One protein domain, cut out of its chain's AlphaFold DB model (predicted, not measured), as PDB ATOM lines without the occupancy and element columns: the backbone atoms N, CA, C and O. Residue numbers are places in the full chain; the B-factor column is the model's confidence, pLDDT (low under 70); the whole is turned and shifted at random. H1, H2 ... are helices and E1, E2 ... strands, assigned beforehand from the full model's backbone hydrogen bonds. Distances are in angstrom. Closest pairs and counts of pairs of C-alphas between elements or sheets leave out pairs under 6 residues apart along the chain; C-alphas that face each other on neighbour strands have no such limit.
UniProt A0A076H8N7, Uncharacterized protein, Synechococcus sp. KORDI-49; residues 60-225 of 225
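Overview. This is residues 60 to 225 of the 225 residues of an uncharacterized protein of Synechococcus sp. KORDI-49 (UniProt A0A076H8N7). Look for a chain wound in stacked turns, a flattened solenoid whose strands pile up into two sheets that stand face to face as a sandwich, with the stack along the longest axis. E2, E4 and E6 bend sharply, and their last residues, with E9, make a narrower third side of the turns; E1 and E2 lie at one end of the stack, and the hairpin E13 and E14, the short helix H1 and the hairpin E15 and E16 lie at the other. The printed part has 166 residues with sixteen named strands and one named helix, in the order E1 to E14, H1, E15, E16, and its class is mostly strand. One sheet is mixed, in the order E1, E3, E5, E7, E10, E12, E15, E16, parallel but for its last pair; the other is branched. The whole is compact, with a radius of gyration of the C-alphas of 14.9 A and spans of 41 by 35 by 25 A.

Arrangement. Begin with the unbranched sheet: E1 (residues 64 to 67), E3 (88 to 90), E5 (110 to 112), E7 (134 to 136), E10 (155 to 159), E12 (178 to 184), E15 (213 to 217) and E16 (222 to 224), with E1 and E16 as its edge strands. Look at E3 and E5, parallel at 5 degrees, where N 89 and O 110 are 2.8 A apart, within hydrogen-bond range. E15 and E16 form an antiparallel hairpin, with N 215 and O 223 at 2.8 A. Then find the branched sheet: E2 (74 to 85), E4 (96 to 107), E6 (121 to 131), E8 (143 to 146), E9 (151 to 153), E11 (166 to 169), E13 (189 to 192) and E14 (195 to 198). E2 and E4 are parallel at 10 degrees, with N 77 and O 98 at 2.8 A. E6 has three neighbours: E4 on one side, and on the other side E8 beside residues 121 to 124 and E9 beside residues 129 to 131. N 99 and O 121 are 2.8 A apart between E4 and E6, N 122 and O 143 are 2.8 A apart between E6 and E8, and N 130 and O 151 are 2.9 A apart between E6 and E9. E13 and E14 form an antiparallel hairpin, with N 197 and O 190 at 2.8 A. The two twisted sheets form a sandwich, two sheets face to face; the parts that face each other are 9.2 A centre to centre. E2 bends by 116 degrees at residue 82, E4 by 118 degrees at residue 104 and E6 by 114 degrees at residue 127, while E9 runs on into E10 at 97 degrees. H1 (199 to 203) only grazes both sheets; its closest C-alphas to E13 are Gly 199 and Arg 189, 5.6 A apart. In H1 every O i to N i+4 pair is within hydrogen-bond range.

Along the chain. Find C-alpha 64 at (30.634, -7.579, -10.914), where E1 begins. E2 runs 24.1 A from C-alpha 74 at (16.765, 3.414, -6.561), E4 runs 23.2 A and E6 19.0 A. E12 runs 16.3 A, E15 13.0 A and E10 12.8 A. E16 ends at C-alpha 224, at (42.336, 12.152, 12.903).

Size, cuts and confidence. The two C-alphas farthest apart are those of Val 60 and Lys 206, at 42.8 A. The printed part has no cut and ends at Gly 225, the chain's last residue. No link is long; that from H1 to E15, with 9 residues, is short. Residues 60 to 61 pair with residues 84 to 85 of E2, parallel. The mean pLDDT of the printed part is 96.9, and no printed residue is under 70.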
ATOM      1  N   VAL A  60      30.671 -15.226  -2.569       97.69
ATOM      2  CA  VAL A  60      30.701 -14.645  -3.921       97.69
ATOM      3  C   VAL A  60      32.054 -13.972  -4.136       97.69
ATOM      4  O   VAL A  60      32.498 -13.190  -3.286       97.69
ATOM      5  N   LYS A  61      32.743 -14.295  -5.235       97.88
ATOM      6  CA  LYS A  61      34.114 -13.824  -5.482       97.88
ATOM      7  C   LYS A  61      34.336 -13.303  -6.895       97.88
ATOM      8  O   LYS A  61      33.795 -13.863  -7.830       97.88
ATOM      9  N   ASN A  62      35.217 -12.319  -7.069       97.50
ATOM     10  CA  ASN A  62      35.639 -11.842  -8.400       97.50
ATOM     11  C   ASN A  62      34.460 -11.468  -9.326       97.50
ATOM     12  O   ASN A  62      34.547 -11.589 -10.541       97.50
ATOM     13  N   SER A  63      33.338 -11.062  -8.738       97.62
ATOM     14  CA  SER A  63      32.090 -10.791  -9.452       97.62
ATOM     15  C   SER A  63      31.933  -9.302  -9.733       97.62
ATOM     16  O   SER A  63      32.588  -8.463  -9.106       97.62
ATOM     17  N   VAL A  64      31.017  -8.965 -10.636       97.56
ATOM     18  CA  VAL A  64      30.634  -7.579 -10.914       97.56
ATOM     19  C   VAL A  64      29.143  -7.393 -10.660       97.56
ATOM     20  O   VAL A  64      28.337  -8.239 -11.040       97.56
ATOM     21  N   VAL A  65      28.774  -6.287 -10.020       97.62
ATOM     22  CA  VAL A  65      27.383  -5.866  -9.825       97.62
ATOM     23  C   VAL A  65      27.193  -4.494 -10.465       97.62
ATOM     24  O   VAL A  65      27.998  -3.592 -10.240       97.62
ATOM     25  N   ARG A  66      26.151  -4.351 -11.277       97.00
ATOM     26  CA  ARG A  66      25.856  -3.188 -12.119       97.00
ATOM     27  C   ARG A  66      24.450  -2.668 -11.811       97.00
ATOM     28  O   ARG A  66      23.510  -2.998 -12.536       97.00
ATOM     29  N   PRO A  67      24.253  -1.955 -10.689       95.50
ATOM     30  CA  PRO A  67      23.010  -1.234 -10.462       95.50
ATOM     31  C   PRO A  67      22.785  -0.189 -11.563       95.50
ATOM     32  O   PRO A  67      23.687   0.573 -11.904       95.50
ATOM     33  N   ALA A  68      21.578  -0.164 -12.118       94.25
ATOM     34  CA  ALA A  68      21.179   0.654 -13.252       94.25
ATOM     35  C   ALA A  68      19.717   1.113 -13.089       94.25
ATOM     36  O   ALA A  68      18.828   0.685 -13.825       94.25
ATOM     37  N   ALA A  69      19.464   1.968 -12.096       94.19
ATOM     38  CA  ALA A  69      18.161   2.602 -11.890       94.19
ATOM     39  C   ALA A  69      17.975   3.838 -12.787       94.19
ATOM     40  O   ALA A  69      18.943   4.542 -13.100       94.19
ATOM     41  N   ALA A  70      16.731   4.132 -13.173       94.19
ATOM     42  CA  ALA A  70      16.404   5.370 -13.875       94.19
ATOM     43  C   ALA A  70      16.438   6.582 -12.924       94.19
ATOM     44  O   ALA A  70      16.401   6.446 -11.699       94.19
ATOM     45  N   ALA A  71      16.497   7.797 -13.478       94.62
ATOM     46  CA  ALA A  71      16.466   9.020 -12.682       94.62
ATOM     47  C   ALA A  71      15.216   9.080 -11.781       94.62
ATOM     48  O   ALA A  71      14.084   8.977 -12.252       94.62
ATOM     49  N   GLY A  72      15.427   9.291 -10.481       94.44
ATOM     50  CA  GLY A  72      14.356   9.316  -9.476       94.44
ATOM     51  C   GLY A  72      14.009   7.951  -8.869       94.44
ATOM     52  O   GLY A  72      13.246   7.915  -7.906       94.44
ATOM     53  N   GLU A  73      14.592   6.864  -9.371       95.12
ATOM     54  CA  GLU A  73      14.469   5.513  -8.814       95.12
ATOM     55  C   GLU A  73      15.699   5.134  -7.978       95.12
ATOM     56  O   GLU A  73      16.664   5.897  -7.851       95.12
ATOM     57  N   THR A  74      15.660   3.953  -7.359       95.75
ATOM     58  CA  THR A  74      16.765   3.414  -6.561       95.75
ATOM     59  C   THR A  74      16.970   1.939  -6.882       95.75
ATOM     60  O   THR A  74      16.039   1.152  -6.775       95.75
ATOM     61  N   ALA A  75      18.193   1.565  -7.257       96.62
ATOM     62  CA  ALA A  75      18.593   0.170  -7.377       96.62
ATOM     63  C   ALA A  75      19.026  -0.331  -5.997       96.62
ATOM     64  O   ALA A  75      20.018   0.142  -5.434       96.62
ATOM     65  N   GLU A  76      18.270  -1.273  -5.447       96.88
ATOM     66  CA  GLU A  76      18.471  -1.800  -4.098       96.88
ATOM     67  C   GLU A  76      19.140  -3.181  -4.144       96.88
ATOM     68  O   GLU A  76      18.692  -4.087  -4.851       96.88
ATOM     69  N   ILE A  77      20.236  -3.346  -3.402       97.38
ATOM     70  CA  ILE A  77      21.058  -4.558  -3.392       97.38
ATOM     71  C   ILE A  77      21.399  -4.927  -1.953       97.38
ATOM     72  O   ILE A  77      22.025  -4.139  -1.247       97.38
ATOM     73  N   THR A  78      21.105  -6.162  -1.556       98.19
ATOM     74  CA  THR A  78      21.429  -6.675  -0.219       98.19
ATOM     75  C   THR A  78      22.336  -7.895  -0.306       98.19
ATOM     76  O   THR A  78      22.045  -8.847  -1.026       98.19
ATOM     77  N   PHE A  79      23.422  -7.909   0.465       98.31
ATOM     78  CA  PHE A  79      24.274  -9.079   0.665       98.31
ATOM     79  C   PHE A  79      24.090  -9.670   2.063       98.31
ATOM     80  O   PHE A  79      24.512  -9.094   3.065       98.31
ATOM     81  N   GLU A  80      23.594 -10.903   2.102       97.88
ATOM     82  CA  GLU A  80      23.490 -11.746   3.292       97.88
ATOM     83  C   GLU A  80      24.313 -13.041   3.105       97.88
ATOM     84  O   GLU A  80      23.867 -14.172   3.311       97.88
ATOM     85  N   THR A  81      25.563 -12.883   2.666       97.69
ATOM     86  CA  THR A  81      26.461 -14.000   2.338       97.69
ATOM     87  C   THR A  81      27.532 -14.211   3.403       97.69
ATOM     88  O   THR A  81      27.939 -13.305   4.124       97.69
ATOM     89  N   THR A  82      28.091 -15.418   3.483       98.38
ATOM     90  CA  THR A  82      29.247 -15.681   4.360       98.38
ATOM     91  C   THR A  82      30.467 -14.830   3.992       98.38
ATOM     92  O   THR A  82      31.277 -14.495   4.868       98.38
ATOM     93  N   LYS A  83      30.632 -14.493   2.704       98.56
ATOM     94  CA  LYS A  83      31.745 -13.684   2.205       98.56
ATOM     95  C   LYS A  83      31.465 -13.094   0.818       98.56
ATOM     96  O   LYS A  83      31.198 -13.836  -0.114       98.56
ATOM     97  N   VAL A  84      31.731 -11.803   0.666       98.56
ATOM     98  CA  VAL A  84      31.885 -11.106  -0.613       98.56
ATOM     99  C   VAL A  84      33.360 -10.728  -0.756       98.56
ATOM    100  O   VAL A  84      33.894 -10.004   0.086       98.56
ATOM    101  N   GLU A  85      34.060 -11.256  -1.759       98.62
ATOM    102  CA  GLU A  85      35.501 -11.021  -1.934       98.62
ATOM    103  C   GLU A  85      35.857 -10.566  -3.347       98.62
ATOM    104  O   GLU A  85      35.570 -11.258  -4.314       98.62
ATOM    105  N   SER A  86      36.548  -9.431  -3.467       98.38
ATOM    106  CA  SER A  86      36.981  -8.910  -4.771       98.38
ATOM    107  C   SER A  86      35.820  -8.703  -5.744       98.38
ATOM    108  O   SER A  86      35.953  -8.939  -6.938       98.38
ATOM    109  N   VAL A  87      34.680  -8.257  -5.214       98.56
ATOM    110  CA  VAL A  87      33.527  -7.854  -6.019       98.56
ATOM    111  C   VAL A  87      33.654  -6.382  -6.381       98.56
ATOM    112  O   VAL A  87      34.041  -5.570  -5.539       98.56
ATOM    113  N   THR A  88      33.337  -6.048  -7.627       98.62
ATOM    114  CA  THR A  88      33.244  -4.661  -8.095       98.62
ATOM    115  C   THR A  88      31.782  -4.296  -8.277       98.62
ATOM    116  O   THR A  88      31.069  -4.971  -9.011       98.62
ATOM    117  N   ILE A  89      31.333  -3.242  -7.611       98.56
ATOM    118  CA  ILE A  89      29.996  -2.674  -7.770       98.56
ATOM    119  C   ILE A  89      30.176  -1.349  -8.498       98.56
ATOM    120  O   ILE A  89      30.931  -0.513  -8.010       98.56
ATOM    121  N   VAL A  90      29.544  -1.179  -9.656       97.94
ATOM    122  CA  VAL A  90      29.668   0.025 -10.488       97.94
ATOM    123  C   VAL A  90      28.289   0.514 -10.905       97.94
ATOM    124  O   VAL A  90      27.518  -0.260 -11.466       97.94
ATOM    125  N   SER A  91      27.966   1.775 -10.613       95.69
ATOM    126  CA  SER A  91      26.692   2.350 -11.062       95.69
ATOM    127  C   SER A  91      26.709   2.584 -12.572       95.69
ATOM    128  O   SER A  91      27.653   3.166 -13.105       95.69
ATOM    129  N   GLU A  92      25.662   2.141 -13.260       94.88
ATOM    130  CA  GLU A  92      25.448   2.367 -14.697       94.88
ATOM    131  C   GLU A  92      24.174   3.179 -14.983       94.88
ATOM    132  O   GLU A  92      23.875   3.464 -16.142       94.88
ATOM    133  N   GLY A  93      23.415   3.535 -13.942       93.31
ATOM    134  CA  GLY A  93      22.159   4.278 -14.038       93.31
ATOM    135  C   GLY A  93      22.273   5.742 -13.614       93.31
ATOM    136  O   GLY A  93      23.283   6.179 -13.069       93.31
ATOM    137  N   GLU A  94      21.197   6.494 -13.848       94.38
ATOM    138  CA  GLU A  94      21.040   7.884 -13.384       94.38
ATOM    139  C   GLU A  94      20.374   7.970 -11.998       94.38
ATOM    140  O   GLU A  94      20.372   9.028 -11.364       94.38
ATOM    141  N   GLY A  95      19.756   6.873 -11.549       96.00
ATOM    142  CA  GLY A  95      19.117   6.744 -10.244       96.00
ATOM    143  C   GLY A  95      20.100   6.497  -9.102       96.00
ATOM    144  O   GLY A  95      21.307   6.368  -9.298       96.00
ATOM    145  N   ALA A  96      19.558   6.428  -7.889       97.50
ATOM    146  CA  ALA A  96      20.333   6.140  -6.687       97.50
ATOM    147  C   ALA A  96      20.680   4.650  -6.575       97.50
ATOM    148  O   ALA A  96      19.992   3.783  -7.120       97.50
ATOM    149  N   VAL A  97      21.702   4.347  -5.785       98.31
ATOM    150  CA  VAL A  97      22.063   2.993  -5.370       98.31
ATOM    151  C   VAL A  97      21.933   2.873  -3.857       98.31
ATOM    152  O   VAL A  97      22.516   3.650  -3.096       98.31
ATOM    153  N   ALA A  98      21.198   1.859  -3.409       98.38
ATOM    154  CA  ALA A  98      21.151   1.451  -2.012       98.38
ATOM    155  C   ALA A  98      21.777   0.061  -1.867       98.38
ATOM    156  O   ALA A  98      21.237  -0.933  -2.339       98.38
ATOM    157  N   LEU A  99      22.931  -0.005  -1.212       98.62
ATOM    158  CA  LEU A  99      23.666  -1.235  -0.944       98.62
ATOM    159  C   LEU A  99      23.644  -1.542   0.551       98.62
ATOM    160  O   LEU A  99      24.162  -0.754   1.344       98.62
ATOM    161  N   ASP A 100      23.148  -2.712   0.933       98.69
ATOM    162  CA  ASP A 100      23.267  -3.241   2.289       98.69
ATOM    163  C   ASP A 100      24.136  -4.507   2.315       98.69
ATOM    164  O   ASP A 100      24.052  -5.385   1.456       98.69
ATOM    165  N   VAL A 101      25.003  -4.606   3.316       98.69
ATOM    166  CA  VAL A 101      25.780  -5.800   3.641       98.69
ATOM    167  C   VAL A 101      25.478  -6.161   5.088       98.69
ATOM    168  O   VAL A 101      26.192  -5.759   6.018       98.69
ATOM    169  N   GLU A 102      24.422  -6.942   5.272       98.12
ATOM    170  CA  GLU A 102      23.837  -7.222   6.583       98.12
ATOM    171  C   GLU A 102      24.770  -8.047   7.475       98.12
ATOM    172  O   GLU A 102      24.898  -7.777   8.673       98.12
ATOM    173  N   LYS A 103      25.455  -9.046   6.897       97.25
ATOM    174  CA  LYS A 103      26.359  -9.935   7.639       97.25
ATOM    175  C   LYS A 103      27.498 -10.498   6.789       97.25
ATOM    176  O   LYS A 103      27.503 -10.427   5.564       97.25
ATOM    177  N   GLY A 104      28.465 -11.123   7.464       98.38
ATOM    178  CA  GLY A 104      29.532 -11.897   6.825       98.38
ATOM    179  C   GLY A 104      30.837 -11.126   6.658       98.38
ATOM    180  O   GLY A 104      31.222 -10.317   7.498       98.38
ATOM    181  N   THR A 105      31.615 -11.435   5.620       98.81
ATOM    182  CA  THR A 105      32.899 -10.757   5.349       98.81
ATOM    183  C   THR A 105      32.868 -10.058   3.998       98.81
ATOM    184  O   THR A 105      32.838 -10.735   2.981       98.81
ATOM    185  N   PHE A 106      33.003  -8.734   3.979       98.69
ATOM    186  CA  PHE A 106      33.147  -7.935   2.761       98.69
ATOM    187  C   PHE A 106      34.615  -7.537   2.591       98.69
ATOM    188  O   PHE A 106      35.177  -6.825   3.428       98.69
ATOM    189  N   LYS A 107      35.296  -8.068   1.577       98.56
ATOM    190  CA  LYS A 107      36.763  -8.067   1.518       98.56
ATOM    191  C   LYS A 107      37.293  -7.690   0.144       98.56
ATOM    192  O   LYS A 107      36.997  -8.366  -0.828       98.56
ATOM    193  N   LYS A 108      38.231  -6.739   0.099       98.50
ATOM    194  CA  LYS A 108      38.967  -6.342  -1.113       98.50
ATOM    195  C   LYS A 108      38.042  -5.992  -2.283       98.50
ATOM    196  O   LYS A 108      38.413  -6.205  -3.431       98.50
ATOM    197  N   SER A 109      36.837  -5.540  -1.969       98.69
ATOM    198  CA  SER A 109      35.827  -5.171  -2.948       98.69
ATOM    199  C   SER A 109      35.920  -3.678  -3.238       98.69
ATOM    200  O   SER A 109      36.408  -2.904  -2.404       98.69
ATOM    201  N   THR A 110      35.426  -3.294  -4.404       98.81
ATOM    202  CA  THR A 110      35.349  -1.909  -4.858       98.81
ATOM    203  C   THR A 110      33.887  -1.551  -5.049       98.81
ATOM    204  O   THR A 110      33.152  -2.303  -5.682       98.81
ATOM    205  N   ILE A 111      33.470  -0.421  -4.495       98.75
ATOM    206  CA  ILE A 111      32.164   0.186  -4.738       98.75
ATOM    207  C   ILE A 111      32.444   1.521  -5.417       98.75
ATOM    208  O   ILE A 111      33.036   2.401  -4.798       98.75
ATOM    209  N   ASP A 112      32.094   1.638  -6.690       98.56
ATOM    210  CA  ASP A 112      32.336   2.817  -7.513       98.56
ATOM    211  C   ASP A 112      31.011   3.385  -8.019       98.56
ATOM    212  O   ASP A 112      30.429   2.921  -9.000       98.56
ATOM    213  N   LEU A 113      30.520   4.383  -7.297       98.19
ATOM    214  CA  LEU A 113      29.309   5.133  -7.610       98.19
ATOM    215  C   LEU A 113      29.658   6.551  -8.090       98.19
ATOM    216  O   LEU A 113      28.800   7.421  -8.150       98.19
ATOM    217  N   SER A 114      30.925   6.795  -8.445       96.62
ATOM    218  CA  SER A 114      31.451   8.141  -8.710       96.62
ATOM    219  C   SER A 114      30.865   8.846  -9.936       96.62
ATOM    220  O   SER A 114      31.036  10.053 -10.080       96.62
ATOM    221  N   SER A 115      30.180   8.117 -10.818       92.94
ATOM    222  CA  SER A 115      29.478   8.675 -11.978       92.94
ATOM    223  C   SER A 115      28.043   9.119 -11.682       92.94
ATOM    224  O   SER A 115      27.427   9.747 -12.542       92.94
ATOM    225  N   GLY A 116      27.492   8.759 -10.520       90.50
ATOM    226  CA  GLY A 116      26.134   9.113 -10.116       90.50
ATOM    227  C   GLY A 116      26.025  10.556  -9.619       90.50
ATOM    228  O   GLY A 116      26.987  11.117  -9.104       90.50
ATOM    229  N   ALA A 117      24.836  11.143  -9.777       93.50
ATOM    230  CA  ALA A 117      24.457  12.422  -9.156       93.50
ATOM    231  C   ALA A 117      23.281  12.280  -8.168       93.50
ATOM    232  O   ALA A 117      22.784  13.256  -7.591       93.50
ATOM    233  N   ALA A 118      22.759  11.059  -8.053       96.56
ATOM    234  CA  ALA A 118      21.672  10.719  -7.163       96.56
ATOM    235  C   ALA A 118      22.205  10.443  -5.756       96.56
ATOM    236  O   ALA A 118      23.391  10.266  -5.532       96.56
ATOM    237  N   LYS A 119      21.299  10.426  -4.778       97.88
ATOM    238  CA  LYS A 119      21.672  10.201  -3.386       97.88
ATOM    239  C   LYS A 119      21.873   8.710  -3.114       97.88
ATOM    240  O   LYS A 119      20.883   8.004  -2.916       97.88
ATOM    241  N   ASP A 120      23.113   8.290  -2.936       98.50
ATOM    242  CA  ASP A 120      23.460   6.900  -2.662       98.50
ATOM    243  C   ASP A 120      23.476   6.561  -1.163       98.50
ATOM    244  O   ASP A 120      23.648   7.412  -0.277       98.50
ATOM    245  N   SER A 121      23.290   5.279  -0.854       98.56
ATOM    246  CA  SER A 121      23.348   4.746   0.506       98.56
ATOM    247  C   SER A 121      24.080   3.411   0.541       98.56
ATOM    248  O   SER A 121      23.683   2.462  -0.118       98.56
ATOM    249  N   ILE A 122      25.114   3.308   1.369       98.81
ATOM    250  CA  ILE A 122      25.857   2.073   1.621       98.81
ATOM    251  C   ILE A 122      25.799   1.774   3.118       98.81
ATOM    252  O   ILE A 122      26.191   2.609   3.936       98.81
ATOM    253  N   ALA A 123      25.354   0.583   3.495       98.75
ATOM    254  CA  ALA A 123      25.280   0.136   4.877       98.75
ATOM    255  C   ALA A 123      26.064  -1.166   5.086       98.75
ATOM    256  O   ALA A 123      26.022  -2.088   4.280       98.75
ATOM    257  N   PHE A 124      26.794  -1.231   6.199       98.81
ATOM    258  CA  PHE A 124      27.405  -2.451   6.710       98.81
ATOM    259  C   PHE A 124      26.802  -2.768   8.082       98.81
ATOM    260  O   PHE A 124      26.918  -1.972   9.025       98.81
ATOM    261  N   GLY A 125      26.168  -3.934   8.195       98.50
ATOM    262  CA  GLY A 125      25.568  -4.443   9.426       98.50
ATOM    263  C   GLY A 125      26.588  -4.742  10.530       98.50
ATOM    264  O   GLY A 125      27.794  -4.841  10.300       98.50
ATOM    265  N   GLY A 126      26.105  -4.875  11.767       97.81
ATOM    266  CA  GLY A 126      26.956  -5.061  12.950       97.81
ATOM    267  C   GLY A 126      27.736  -6.379  12.968       97.81
ATOM    268  O   GLY A 126      28.841  -6.447  13.510       97.81
ATOM    269  N   ASP A 127      27.206  -7.406  12.305       97.94
ATOM    270  CA  ASP A 127      27.842  -8.720  12.159       97.94
ATOM    271  C   ASP A 127      28.742  -8.818  10.916       97.94
ATOM    272  O   ASP A 127      29.225  -9.899  10.552       97.94
ATOM    273  N   THR A 128      29.018  -7.683  10.274       98.69
ATOM    274  CA  THR A 128      29.871  -7.608   9.092       98.69
ATOM    275  C   THR A 128      31.335  -7.361   9.462       98.69
ATOM    276  O   THR A 128      31.707  -6.613  10.372       98.69
ATOM    277  N   LYS A 129      32.226  -8.006   8.709       98.81
ATOM    278  CA  LYS A 129      33.663  -7.753   8.726       98.81
ATOM    279  C   LYS A 129      34.101  -7.111   7.417       98.81
ATOM    280  O   LYS A 129      34.174  -7.802   6.402       98.81
ATOM    281  N   VAL A 130      34.496  -5.843   7.462       98.75
ATOM    282  CA  VAL A 130      35.003  -5.100   6.298       98.75
ATOM    283  C   VAL A 130      36.528  -5.173   6.254       98.75
ATOM    284  O   VAL A 130      37.214  -4.955   7.260       98.75
ATOM    285  N   VAL A 131      37.080  -5.541   5.098       98.75
ATOM    286  CA  VAL A 131      38.515  -5.799   4.934       98.75
ATOM    287  C   VAL A 131      39.047  -5.156   3.661       98.75
ATOM    288  O   VAL A 131      38.898  -5.737   2.591       98.75
ATOM    289  N   LYS A 132      39.783  -4.046   3.778       98.38
ATOM    290  CA  LYS A 132      40.452  -3.385   2.640       98.38
ATOM    291  C   LYS A 132      39.506  -3.067   1.475       98.38
ATOM    292  O   LYS A 132      39.791  -3.434   0.338       98.38
ATOM    293  N   THR A 133      38.360  -2.472   1.779       98.69
ATOM    294  CA  THR A 133      37.354  -2.095   0.778       98.69
ATOM    295  C   THR A 133      37.620  -0.678   0.284       98.69
ATOM    296  O   THR A 133      38.052   0.166   1.068       98.69
ATOM    297  N   SER A 134      37.368  -0.419  -0.996       98.75
ATOM    298  CA  SER A 134      37.394   0.929  -1.567       98.75
ATOM    299  C   SER A 134      35.977   1.360  -1.916       98.75
ATOM    300  O   SER A 134      35.243   0.584  -2.522       98.75
ATOM    301  N   ILE A 135      35.607   2.575  -1.535       98.88
ATOM    302  CA  ILE A 135      34.308   3.183  -1.820       98.88
ATOM    303  C   ILE A 135      34.566   4.541  -2.468       98.88
ATOM    304  O   ILE A 135      35.276   5.359  -1.888       98.88
ATOM    305  N   SER A 136      33.991   4.774  -3.639       98.62
ATOM    306  CA  SER A 136      33.980   6.060  -4.329       98.62
ATOM    307  C   SER A 136      32.533   6.471  -4.545       98.62
ATOM    308  O   SER A 136      31.771   5.717  -5.146       98.62
ATOM    309  N   LEU A 137      32.164   7.633  -4.026       98.56
ATOM    310  CA  LEU A 137      30.836   8.224  -4.168       98.56
ATOM    311  C   LEU A 137      30.872   9.321  -5.234       98.56
ATOM    312  O   LEU A 137      31.946   9.867  -5.520       98.56
ATOM    313  N   GLY A 138      29.720   9.568  -5.850       96.62
ATOM    314  CA  GLY A 138      29.529  10.596  -6.865       96.62
ATOM    315  C   GLY A 138      29.043  11.905  -6.262       96.62
ATOM    316  O   GLY A 138      29.263  12.182  -5.083       96.62
ATOM    317  N   ASP A 139      28.398  12.719  -7.088       96.19
ATOM    318  CA  ASP A 139      27.694  13.892  -6.588       96.19
ATOM    319  C   ASP A 139      26.434  13.429  -5.847       96.19
ATOM    320  O   ASP A 139      25.771  12.482  -6.266       96.19
ATOM    321  N   GLY A 140      26.028  14.119  -4.785       96.44
ATOM    322  CA  GLY A 140      24.841  13.682  -4.062       96.44
ATOM    323  C   GLY A 140      24.747  14.156  -2.626       96.44
ATOM    324  O   GLY A 140      25.219  15.214  -2.223       96.44
ATOM    325  N   LYS A 141      24.004  13.415  -1.815       97.94
ATOM    326  CA  LYS A 141      23.968  13.605  -0.352       97.94
ATOM    327  C   LYS A 141      24.143  12.246   0.280       97.94
ATOM    328  O   LYS A 141      23.255  11.757   0.995       97.94
ATOM    329  N   ASP A 142      25.257  11.639  -0.056       98.69
ATOM    330  CA  ASP A 142      25.445  10.214   0.048       98.69
ATOM    331  C   ASP A 142      25.650   9.817   1.494       98.69
ATOM    332  O   ASP A 142      25.955  10.623   2.384       98.69
ATOM    333  N   THR A 143      25.381   8.553   1.779       98.75
ATOM    334  CA  THR A 143      25.517   8.021   3.126       98.75
ATOM    335  C   THR A 143      26.292   6.722   3.110       98.75
ATOM    336  O   THR A 143      25.910   5.780   2.432       98.75
ATOM    337  N   VAL A 144      27.336   6.639   3.934       98.81
ATOM    338  CA  VAL A 144      27.991   5.368   4.263       98.81
ATOM    339  C   VAL A 144      27.826   5.122   5.750       98.81
ATOM    340  O   VAL A 144      28.206   5.961   6.566       98.81
ATOM    341  N   GLN A 145      27.256   3.985   6.120       98.75
ATOM    342  CA  GLN A 145      26.987   3.620   7.501       98.75
ATOM    343  C   GLN A 145      27.704   2.326   7.874       98.75
ATOM    344  O   GLN A 145      27.513   1.285   7.256       98.75
ATOM    345  N   PHE A 146      28.471   2.386   8.956       98.69
ATOM    346  CA  PHE A 146      28.968   1.219   9.671       98.69
ATOM    347  C   PHE A 146      28.165   1.089  10.961       98.69
ATOM    348  O   PHE A 146      28.103   2.035  11.749       98.69
ATOM    349  N   SER A 147      27.520  -0.055  11.159       98.38
ATOM    350  CA  SER A 147      26.672  -0.295  12.328       98.38
ATOM    351  C   SER A 147      27.483  -0.713  13.560       98.38
ATOM    352  O   SER A 147      28.649  -1.108  13.465       98.38
ATOM    353  N   GLU A 148      26.873  -0.620  14.740       97.75
ATOM    354  CA  GLU A 148      27.488  -1.067  15.991       97.75
ATOM    355  C   GLU A 148      27.886  -2.548  15.918       97.75
ATOM    356  O   GLU A 148      27.155  -3.377  15.387       97.75
ATOM    357  N   GLY A 149      29.064  -2.890  16.444       97.56
ATOM    358  CA  GLY A 149      29.574  -4.262  16.442       97.56
ATOM    359  C   GLY A 149      30.438  -4.634  15.234       97.56
ATOM    360  O   GLY A 149      31.105  -5.677  15.308       97.56
ATOM    361  N   ILE A 150      30.505  -3.770  14.211       98.44
ATOM    362  CA  ILE A 150      31.295  -3.957  12.986       98.44
ATOM    363  C   ILE A 150      32.755  -4.323  13.281       98.44
ATOM    364  O   ILE A 150      33.381  -3.822  14.225       98.44
ATOM    365  N   LYS A 151      33.342  -5.177  12.436       98.69
ATOM    366  CA  LYS A 151      34.767  -5.526  12.495       98.69
ATOM    367  C   LYS A 151      35.548  -4.980  11.304       98.69
ATOM    368  O   LYS A 151      35.332  -5.407  10.175       98.69
ATOM    369  N   LEU A 152      36.552  -4.147  11.557       98.62
ATOM    370  CA  LEU A 152      37.462  -3.639  10.528       98.62
ATOM    371  C   LEU A 152      38.791  -4.408  10.522       98.62
ATOM    372  O   LEU A 152      39.346  -4.766  11.571       98.62
ATOM    373  N   LYS A 153      39.338  -4.676   9.331       98.31
ATOM    374  CA  LYS A 153      40.695  -5.225   9.171       98.31
ATOM    375  C   LYS A 153      41.420  -4.604   7.975       98.31
ATOM    376  O   LYS A 153      41.050  -4.849   6.831       98.31
ATOM    377  N   GLY A 154      42.544  -3.941   8.246       98.00
ATOM    378  CA  GLY A 154      43.238  -3.125   7.245       98.00
ATOM    379  C   GLY A 154      42.477  -1.834   6.950       98.00
ATOM    380  O   GLY A 154      41.483  -1.546   7.614       98.00
ATOM    381  N   ASP A 155      42.952  -1.083   5.966       97.75
ATOM    382  CA  ASP A 155      42.429   0.252   5.685       97.75
ATOM    383  C   ASP A 155      41.315   0.184   4.642       97.75
ATOM    384  O   ASP A 155      41.524  -0.317   3.536       97.75
ATOM    385  N   THR A 156      40.129   0.655   5.014       98.56
ATOM    386  CA  THR A 156      39.005   0.887   4.106       98.56
ATOM    387  C   THR A 156      39.046   2.343   3.662       98.56
ATOM    388  O   THR A 156      39.094   3.238   4.504       98.56
ATOM    389  N   GLY A 157      39.046   2.579   2.354       98.62
ATOM    390  CA  GLY A 157      39.041   3.917   1.771       98.62
ATOM    391  C   GLY A 157      37.633   4.343   1.379       98.62
ATOM    392  O   GLY A 157      36.892   3.550   0.803       98.62
ATOM    393  N   ILE A 158      37.282   5.589   1.678       98.81
ATOM    394  CA  ILE A 158      36.059   6.250   1.229       98.81
ATOM    395  C   ILE A 158      36.472   7.565   0.575       98.81
ATOM    396  O   ILE A 158      37.067   8.432   1.213       98.81
ATOM    397  N   ARG A 159      36.172   7.722  -0.705       98.62
ATOM    398  CA  ARG A 159      36.248   8.994  -1.409       98.62
ATOM    399  C   ARG A 159      34.828   9.515  -1.548       98.62
ATOM    400  O   ARG A 159      34.019   8.871  -2.206       98.62
ATOM    401  N   VAL A 160      34.539  10.633  -0.895       98.12
ATOM    402  CA  VAL A 160      33.255  11.321  -1.072       98.12
ATOM    403  C   VAL A 160      33.310  12.186  -2.338       98.12
ATOM    404  O   VAL A 160      34.408  12.577  -2.759       98.12
ATOM    405  N   GLY A 161      32.171  12.420  -2.982       96.44
ATOM    406  CA  GLY A 161      32.079  13.328  -4.124       96.44
ATOM    407  C   GLY A 161      31.573  14.702  -3.698       96.44
ATOM    408  O   GLY A 161      31.797  15.119  -2.560       96.44
ATOM    409  N   ASP A 162      30.951  15.433  -4.619       96.19
ATOM    410  CA  ASP A 162      30.395  16.742  -4.299       96.19
ATOM    411  C   ASP A 162      29.054  16.595  -3.579       96.19
ATOM    412  O   ASP A 162      28.176  15.836  -3.982       96.19
ATOM    413  N   GLY A 163      28.830  17.414  -2.553       96.06
ATOM    414  CA  GLY A 163      27.541  17.440  -1.887       96.06
ATOM    415  C   GLY A 163      27.613  17.631  -0.389       96.06
ATOM    416  O   GLY A 163      28.431  18.385   0.134       96.06
ATOM    417  N   ARG A 164      26.645  17.039   0.315       97.31
ATOM    418  CA  ARG A 164      26.624  17.045   1.784       97.31
ATOM    419  C   ARG A 164      26.536  15.624   2.291       97.31
ATOM    420  O   ARG A 164      25.468  15.194   2.759       97.31
ATOM    421  N   ASP A 165      27.670  14.957   2.255       98.44
ATOM    422  CA  ASP A 165      27.759  13.539   2.542       98.44
ATOM    423  C   ASP A 165      27.762  13.264   4.038       98.44
ATOM    424  O   ASP A 165      28.021  14.128   4.893       98.44
ATOM    425  N   VAL A 166      27.377  12.039   4.375       98.69
ATOM    426  CA  VAL A 166      27.245  11.581   5.750       98.69
ATOM    427  C   VAL A 166      27.937  10.243   5.915       98.69
ATOM    428  O   VAL A 166      27.442   9.209   5.482       98.69
ATOM    429  N   ILE A 167      29.034  10.242   6.660       98.62
ATOM    430  CA  ILE A 167      29.671   9.004   7.100       98.62
ATOM    431  C   ILE A 167      29.232   8.741   8.534       98.62
ATOM    432  O   ILE A 167      29.433   9.578   9.413       98.62
ATOM    433  N   LYS A 168      28.591   7.602   8.780       98.69
ATOM    434  CA  LYS A 168      28.138   7.187  10.107       98.69
ATOM    435  C   LYS A 168      28.960   6.007  10.591       98.69
ATOM    436  O   LYS A 168      29.136   5.027   9.872       98.69
ATOM    437  N   VAL A 169      29.421   6.095  11.826       98.44
ATOM    438  CA  VAL A 169      30.252   5.087  12.479       98.44
ATOM    439  C   VAL A 169      29.811   4.914  13.933       98.44
ATOM    440  O   VAL A 169      29.267   5.854  14.528       98.44
ATOM    441  N   PRO A 170      30.053   3.744  14.537       97.38
ATOM    442  CA  PRO A 170      29.938   3.600  15.981       97.38
ATOM    443  C   PRO A 170      31.064   4.363  16.693       97.38
ATOM    444  O   PRO A 170      32.048   4.771  16.073       97.38
ATOM    445  N   GLU A 171      30.950   4.523  18.011       95.69
ATOM    446  CA  GLU A 171      32.036   5.075  18.834       95.69
ATOM    447  C   GLU A 171      33.287   4.185  18.803       95.69
ATOM    448  O   GLU A 171      34.414   4.679  18.768       95.69
ATOM    449  N   THR A 172      33.094   2.862  18.771       96.25
ATOM    450  CA  THR A 172      34.176   1.873  18.726       96.25
ATOM    451  C   THR A 172      33.916   0.802  17.672       96.25
ATOM    452  O   THR A 172      32.775   0.467  17.354       96.25
ATOM    453  N   VAL A 173      34.995   0.234  17.131       97.31
ATOM    454  CA  VAL A 173      34.954  -0.864  16.156       97.31
ATOM    455  C   VAL A 173      35.756  -2.052  16.671       97.31
ATOM    456  O   VAL A 173      36.708  -1.900  17.439       97.31
ATOM    457  N   LYS A 174      35.416  -3.262  16.222       97.75
ATOM    458  CA  LYS A 174      36.225  -4.456  16.495       97.75
ATOM    459  C   LYS A 174      37.382  -4.545  15.496       97.75
ATOM    460  O   LYS A 174      37.231  -4.240  14.316       97.75
ATOM    461  N   GLY A 175      38.506  -5.118  15.922       97.06
ATOM    462  CA  GLY A 175      39.667  -5.345  15.053       97.06
ATOM    463  C   GLY A 175      40.630  -4.158  15.005       97.06
ATOM    464  O   GLY A 175      40.564  -3.270  15.839       97.06
ATOM    465  N   GLY A 176      41.575  -4.199  14.064       96.31
ATOM    466  CA  GLY A 176      42.651  -3.205  13.938       96.31
ATOM    467  C   GLY A 176      42.676  -2.520  12.575       96.31
ATOM    468  O   GLY A 176      43.742  -2.139  12.105       96.31
ATOM    469  N   GLY A 177      41.539  -2.495  11.876       97.69
ATOM    470  CA  GLY A 177      41.394  -1.744  10.632       97.69
ATOM    471  C   GLY A 177      41.059  -0.276  10.876       97.69
ATOM    472  O   GLY A 177      40.671   0.098  11.982       97.69
ATOM    473  N   ARG A 178      41.202   0.530   9.827       98.00
ATOM    474  CA  ARG A 178      40.944   1.973   9.835       98.00
ATOM    475  C   ARG A 178      40.039   2.359   8.673       98.00
ATOM    476  O   ARG A 178      39.928   1.616   7.696       98.00
ATOM    477  N   ILE A 179      39.412   3.522   8.780       98.56
ATOM    478  CA  ILE A 179      38.655   4.170   7.713       98.56
ATOM    479  C   ILE A 179      39.412   5.436   7.318       98.56
ATOM    480  O   ILE A 179      39.585   6.341   8.132       98.56
ATOM    481  N   GLY A 180      39.864   5.499   6.072       98.56
ATOM    482  CA  GLY A 180      40.372   6.723   5.464       98.56
ATOM    483  C   GLY A 180      39.270   7.371   4.642       98.56
ATOM    484  O   GLY A 180      38.751   6.740   3.727       98.56
ATOM    485  N   ILE A 181      38.914   8.610   4.956       98.62
ATOM    486  CA  ILE A 181      37.953   9.418   4.206       98.62
ATOM    487  C   ILE A 181      38.739  10.488   3.453       98.62
ATOM    488  O   ILE A 181      39.594  11.146   4.040       98.62
ATOM    489  N   SER A 182      38.473  10.666   2.165       98.56
ATOM    490  CA  SER A 182      39.153  11.639   1.308       98.56
ATOM    491  C   SER A 182      38.153  12.484   0.535       98.56
ATOM    492  O   SER A 182      37.019  12.050   0.338       98.56
ATOM    493  N   ASN A 183      38.604  13.663   0.091       98.06
ATOM    494  CA  ASN A 183      37.782  14.681  -0.568       98.06
ATOM    495  C   ASN A 183      36.676  15.255   0.335       98.06
ATOM    496  O   ASN A 183      35.653  15.710  -0.146       98.06
ATOM    497  N   PHE A 184      36.871  15.222   1.656       98.06
ATOM    498  CA  PHE A 184      35.844  15.652   2.600       98.06
ATOM    499  C   PHE A 184      35.665  17.174   2.567       98.06
ATOM    500  O   PHE A 184      36.622  17.938   2.735       98.06
ATOM    501  N   SER A 185      34.437  17.636   2.412       97.62
ATOM    502  CA  SER A 185      34.094  19.049   2.406       97.62
ATOM    503  C   SER A 185      33.864  19.576   3.828       97.62
ATOM    504  O   SER A 185      33.649  18.860   4.813       97.62
ATOM    505  N   LYS A 186      33.841  20.903   3.977       97.06
ATOM    506  CA  LYS A 186      33.446  21.543   5.250       97.06
ATOM    507  C   LYS A 186      31.943  21.392   5.536       97.06
ATOM    508  O   LYS A 186      31.526  21.677   6.669       97.06
ATOM    509  N   GLN A 187      31.149  20.991   4.541       96.81
ATOM    510  CA  GLN A 187      29.705  20.779   4.652       96.81
ATOM    511  C   GLN A 187      29.350  19.356   5.084       96.81
ATOM    512  O   GLN A 187      28.314  19.176   5.736       96.81
ATOM    513  N   ASP A 188      30.214  18.390   4.780       98.00
ATOM    514  CA  ASP A 188      30.019  16.980   5.102       98.00
ATOM    515  C   ASP A 188      29.938  16.734   6.602       98.00
ATOM    516  O   ASP A 188      30.245  17.587   7.452       98.00
ATOM    517  N   ARG A 189      29.450  15.548   6.953       97.75
ATOM    518  CA  ARG A 189      29.203  15.165   8.339       97.75
ATOM    519  C   ARG A 189      29.770  13.792   8.631       97.75
ATOM    520  O   ARG A 189      29.438  12.815   7.972       97.75
ATOM    521  N   LEU A 190      30.530  13.725   9.713       97.06
ATOM    522  CA  LEU A 190      30.784  12.480  10.414       97.06
ATOM    523  C   LEU A 190      29.735  12.352  11.522       97.06
ATOM    524  O   LEU A 190      29.496  13.300  12.271       97.06
ATOM    525  N   VAL A 191      29.082  11.205  11.631       97.38
ATOM    526  CA  VAL A 191      28.172  10.885  12.732       97.38
ATOM    527  C   VAL A 191      28.790   9.754  13.531       97.38
ATOM    528  O   VAL A 191      28.976   8.668  12.998       97.38
ATOM    529  N   VAL A 192      29.098  10.016  14.796       96.38
ATOM    530  CA  VAL A 192      29.696   9.037  15.709       96.38
ATOM    531  C   VAL A 192      28.679   8.746  16.793       96.38
ATOM    532  O   VAL A 192      28.312   9.666  17.521       96.38
ATOM    533  N   ASP A 193      28.175   7.514  16.852       93.38
ATOM    534  CA  ASP A 193      27.149   7.104  17.825       93.38
ATOM    535  C   ASP A 193      25.954   8.086  17.880       93.38
ATOM    536  O   ASP A 193      25.599   8.687  18.892       93.38
ATOM    537  N   GLY A 194      25.409   8.399  16.699       91.31
ATOM    538  CA  GLY A 194      24.317   9.367  16.537       91.31
ATOM    539  C   GLY A 194      24.708  10.847  16.705       91.31
ATOM    540  O   GLY A 194      23.957  11.730  16.268       91.31
ATOM    541  N   GLN A 195      25.887  11.164  17.247       94.94
ATOM    542  CA  GLN A 195      26.358  12.539  17.411       94.94
ATOM    543  C   GLN A 195      26.908  13.110  16.104       94.94
ATOM    544  O   GLN A 195      27.856  12.600  15.515       94.94
ATOM    545  N   LYS A 196      26.340  14.237  15.664       95.94
ATOM    546  CA  LYS A 196      26.741  14.914  14.423       95.94
ATOM    547  C   LYS A 196      27.981  15.786  14.638       95.94
ATOM    548  O   LYS A 196      27.923  16.811  15.325       95.94
ATOM    549  N   LEU A 197      29.068  15.440  13.962       95.25
ATOM    550  CA  LEU A 197      30.292  16.224  13.838       95.25
ATOM    551  C   LEU A 197      30.328  16.842  12.436       95.25
ATOM    552  O   LEU A 197      30.460  16.148  11.433       95.25
ATOM    553  N   SER A 198      30.164  18.163  12.346       95.62
ATOM    554  CA  SER A 198      30.258  18.843  11.052       95.62
ATOM    555  C   SER A 198      31.708  18.946  10.582       95.62
ATOM    556  O   SER A 198      32.604  19.201  11.395       95.62
ATOM    557  N   GLY A 199      31.928  18.860   9.268       94.25
ATOM    558  CA  GLY A 199      33.243  19.003   8.641       94.25
ATOM    559  C   GLY A 199      33.940  20.296   9.047       94.25
ATOM    560  O   GLY A 199      35.092  20.272   9.457       94.25
ATOM    561  N   SER A 200      33.223  21.422   9.108       95.75
ATOM    562  CA  SER A 200      33.795  22.691   9.593       95.75
ATOM    563  C   SER A 200      34.332  22.641  11.036       95.75
ATOM    564  O   SER A 200      35.301  23.334  11.352       95.75
ATOM    565  N   LYS A 201      33.720  21.858  11.938       95.19
ATOM    566  CA  LYS A 201      34.210  21.714  13.322       95.19
ATOM    567  C   LYS A 201      35.441  20.815  13.381       95.19
ATOM    568  O   LYS A 201      36.374  21.164  14.099       95.19
ATOM    569  N   LEU A 202      35.434  19.722  12.620       94.56
ATOM    570  CA  LEU A 202      36.572  18.811  12.475       94.56
ATOM    571  C   LEU A 202      37.779  19.548  11.879       94.56
ATOM    572  O   LEU A 202      38.843  19.566  12.484       94.56
ATOM    573  N   TYR A 203      37.574  20.284  10.784       94.88
ATOM    574  CA  TYR A 203      38.598  21.092  10.112       94.88
ATOM    575  C   TYR A 203      39.285  22.096  11.049       94.88
ATOM    576  O   TYR A 203      40.485  22.325  10.976       94.88
ATOM    577  N   LYS A 204      38.517  22.722  11.950       94.19
ATOM    578  CA  LYS A 204      39.031  23.707  12.918       94.19
ATOM    579  C   LYS A 204      39.630  23.067  14.179       94.19
ATOM    580  O   LYS A 204      39.923  23.806  15.116       94.19
ATOM    581  N   GLY A 205      39.705  21.736  14.264       89.50
ATOM    582  CA  GLY A 205      40.152  21.016  15.462       89.50
ATOM    583  C   GLY A 205      39.243  21.206  16.682       89.50
ATOM    584  O   GLY A 205      39.675  21.037  17.813       89.50
ATOM    585  N   LYS A 206      37.974  21.601  16.489       87.06
ATOM    586  CA  LYS A 206      37.011  21.814  17.594       87.06
ATOM    587  C   LYS A 206      36.332  20.525  18.056       87.06
ATOM    588  O   LYS A 206      35.600  20.528  19.046       87.06
ATOM    589  N   LYS A 207      36.480  19.464  17.269       88.06
ATOM    590  CA  LYS A 207      35.994  18.110  17.511       88.06
ATOM    591  C   LYS A 207      37.029  17.152  16.940       88.06
ATOM    592  O   LYS A 207      37.630  17.462  15.915       88.06
ATOM    593  N   GLU A 208      37.184  16.013  17.591       90.38
ATOM    594  CA  GLU A 208      38.095  14.957  17.165       90.38
ATOM    595  C   GLU A 208      37.295  13.831  16.510       90.38
ATOM    596  O   GLU A 208      36.173  13.528  16.926       90.38
ATOM    597  N   ALA A 209      37.855  13.256  15.449       93.12
ATOM    598  CA  ALA A 209      37.356  12.009  14.892       93.12
ATOM    599  C   ALA A 209      37.858  10.836  15.758       93.12
ATOM    600  O   ALA A 209      38.919  10.955  16.376       93.12
ATOM    601  N   PRO A 210      37.141   9.701  15.804       95.25
ATOM    602  CA  PRO A 210      37.645   8.487  16.437       95.25
ATOM    603  C   PRO A 210      39.015   8.078  15.878       95.25
ATOM    604  O   PRO A 210      39.280   8.264  14.692       95.25
ATOM    605  N   SER A 211      39.864   7.451  16.697       96.12
ATOM    606  CA  SER A 211      41.247   7.091  16.326       96.12
ATOM    607  C   SER A 211      41.369   6.078  15.180       96.12
ATOM    608  O   SER A 211      42.430   5.921  14.586       96.12
ATOM    609  N   PHE A 212      40.291   5.372  14.840       96.81
ATOM    610  CA  PHE A 212      40.255   4.492  13.672       96.81
ATOM    611  C   PHE A 212      39.850   5.227  12.385       96.81
ATOM    612  O   PHE A 212      39.689   4.573  11.354       96.81
ATOM    613  N   ILE A 213      39.673   6.552  12.425       97.75
ATOM    614  CA  ILE A 213      39.270   7.380  11.287       97.75
ATOM    615  C   ILE A 213      40.327   8.440  11.000       97.75
ATOM    616  O   ILE A 213      40.740   9.196  11.879       97.75
ATOM    617  N   THR A 214      40.692   8.545   9.730       98.12
ATOM    618  CA  THR A 214      41.462   9.661   9.183       98.12
ATOM    619  C   THR A 214      40.623  10.343   8.114       98.12
ATOM    620  O   THR A 214      40.015   9.668   7.288       98.12
ATOM    621  N   ILE A 215      40.578  11.671   8.121       98.31
ATOM    622  CA  ILE A 215      39.824  12.476   7.158       98.31
ATOM    623  C   ILE A 215      40.794  13.424   6.466       98.31
ATOM    624  O   ILE A 215      41.459  14.217   7.128       98.31
ATOM    625  N   GLN A 216      40.837  13.369   5.141       98.31
ATOM    626  CA  GLN A 216      41.509  14.331   4.283       98.31
ATOM    627  C   GLN A 216      40.460  15.219   3.608       98.31
ATOM    628  O   GLN A 216      39.604  14.734   2.864       98.31
ATOM    629  N   PHE A 217      40.539  16.519   3.872       98.19
ATOM    630  CA  PHE A 217      39.696  17.527   3.246       98.19
ATOM    631  C   PHE A 217      40.122  17.805   1.800       98.19
ATOM    632  O   PHE A 217      41.255  17.517   1.411       98.19
ATOM    633  N   GLU A 218      39.226  18.407   1.018       96.44
ATOM    634  CA  GLU A 218      39.452  18.821  -0.381       96.44
ATOM    635  C   GLU A 218      40.728  19.664  -0.576       96.44
ATOM    636  O   GLU A 218      41.429  19.521  -1.574       96.44
ATOM    637  N   ASP A 219      41.069  20.517   0.399       96.69
ATOM    638  CA  ASP A 219      42.274  21.362   0.377       96.69
ATOM    639  C   ASP A 219      43.557  20.632   0.831       96.69
ATOM    640  O   ASP A 219      44.618  21.242   0.962       96.69
ATOM    641  N   GLY A 220      43.469  19.321   1.072       96.69
ATOM    642  CA  GLY A 220      44.571  18.469   1.511       96.69
ATOM    643  C   GLY A 220      44.799  18.450   3.022       96.69
ATOM    644  O   GLY A 220      45.637  17.675   3.484       96.69
ATOM    645  N   THR A 221      44.062  19.241   3.808       97.19
ATOM    646  CA  THR A 221      44.140  19.211   5.279       97.19
ATOM    647  C   THR A 221      43.751  17.834   5.812       97.19
ATOM    648  O   THR A 221      42.727  17.289   5.412       97.19
ATOM    649  N   VAL A 222      44.520  17.284   6.755       96.62
ATOM    650  CA  VAL A 222      44.250  15.969   7.360       96.62
ATOM    651  C   VAL A 222      43.901  16.113   8.841       96.62
ATOM    652  O   VAL A 222      44.572  16.846   9.568       96.62
ATOM    653  N   VAL A 223      42.864  15.406   9.294       95.06
ATOM    654  CA  VAL A 223      42.459  15.301  10.706       95.06
ATOM    655  C   VAL A 223      42.211  13.841  11.105       95.06
ATOM    656  O   VAL A 223      41.796  13.026  10.280       95.06
ATOM    657  N   GLY A 224      42.419  13.522  12.383       90.38
ATOM    658  CA  GLY A 224      42.336  12.152  12.903       90.38
ATOM    659  C   GLY A 224      43.598  11.323  12.626       90.38
ATOM    660  O   GLY A 224      44.603  11.859  12.158       90.38
ATOM    661  N   GLY A 225      43.516  10.017  12.894       73.88
ATOM    662  CA  GLY A 225      44.640   9.068  12.830       73.88
ATOM    663  C   GLY A 225      45.176   8.623  14.186       73.88
ATOM    664  O   GLY A 225      45.437   9.495  15.041       73.88
TER     665      GLY A 225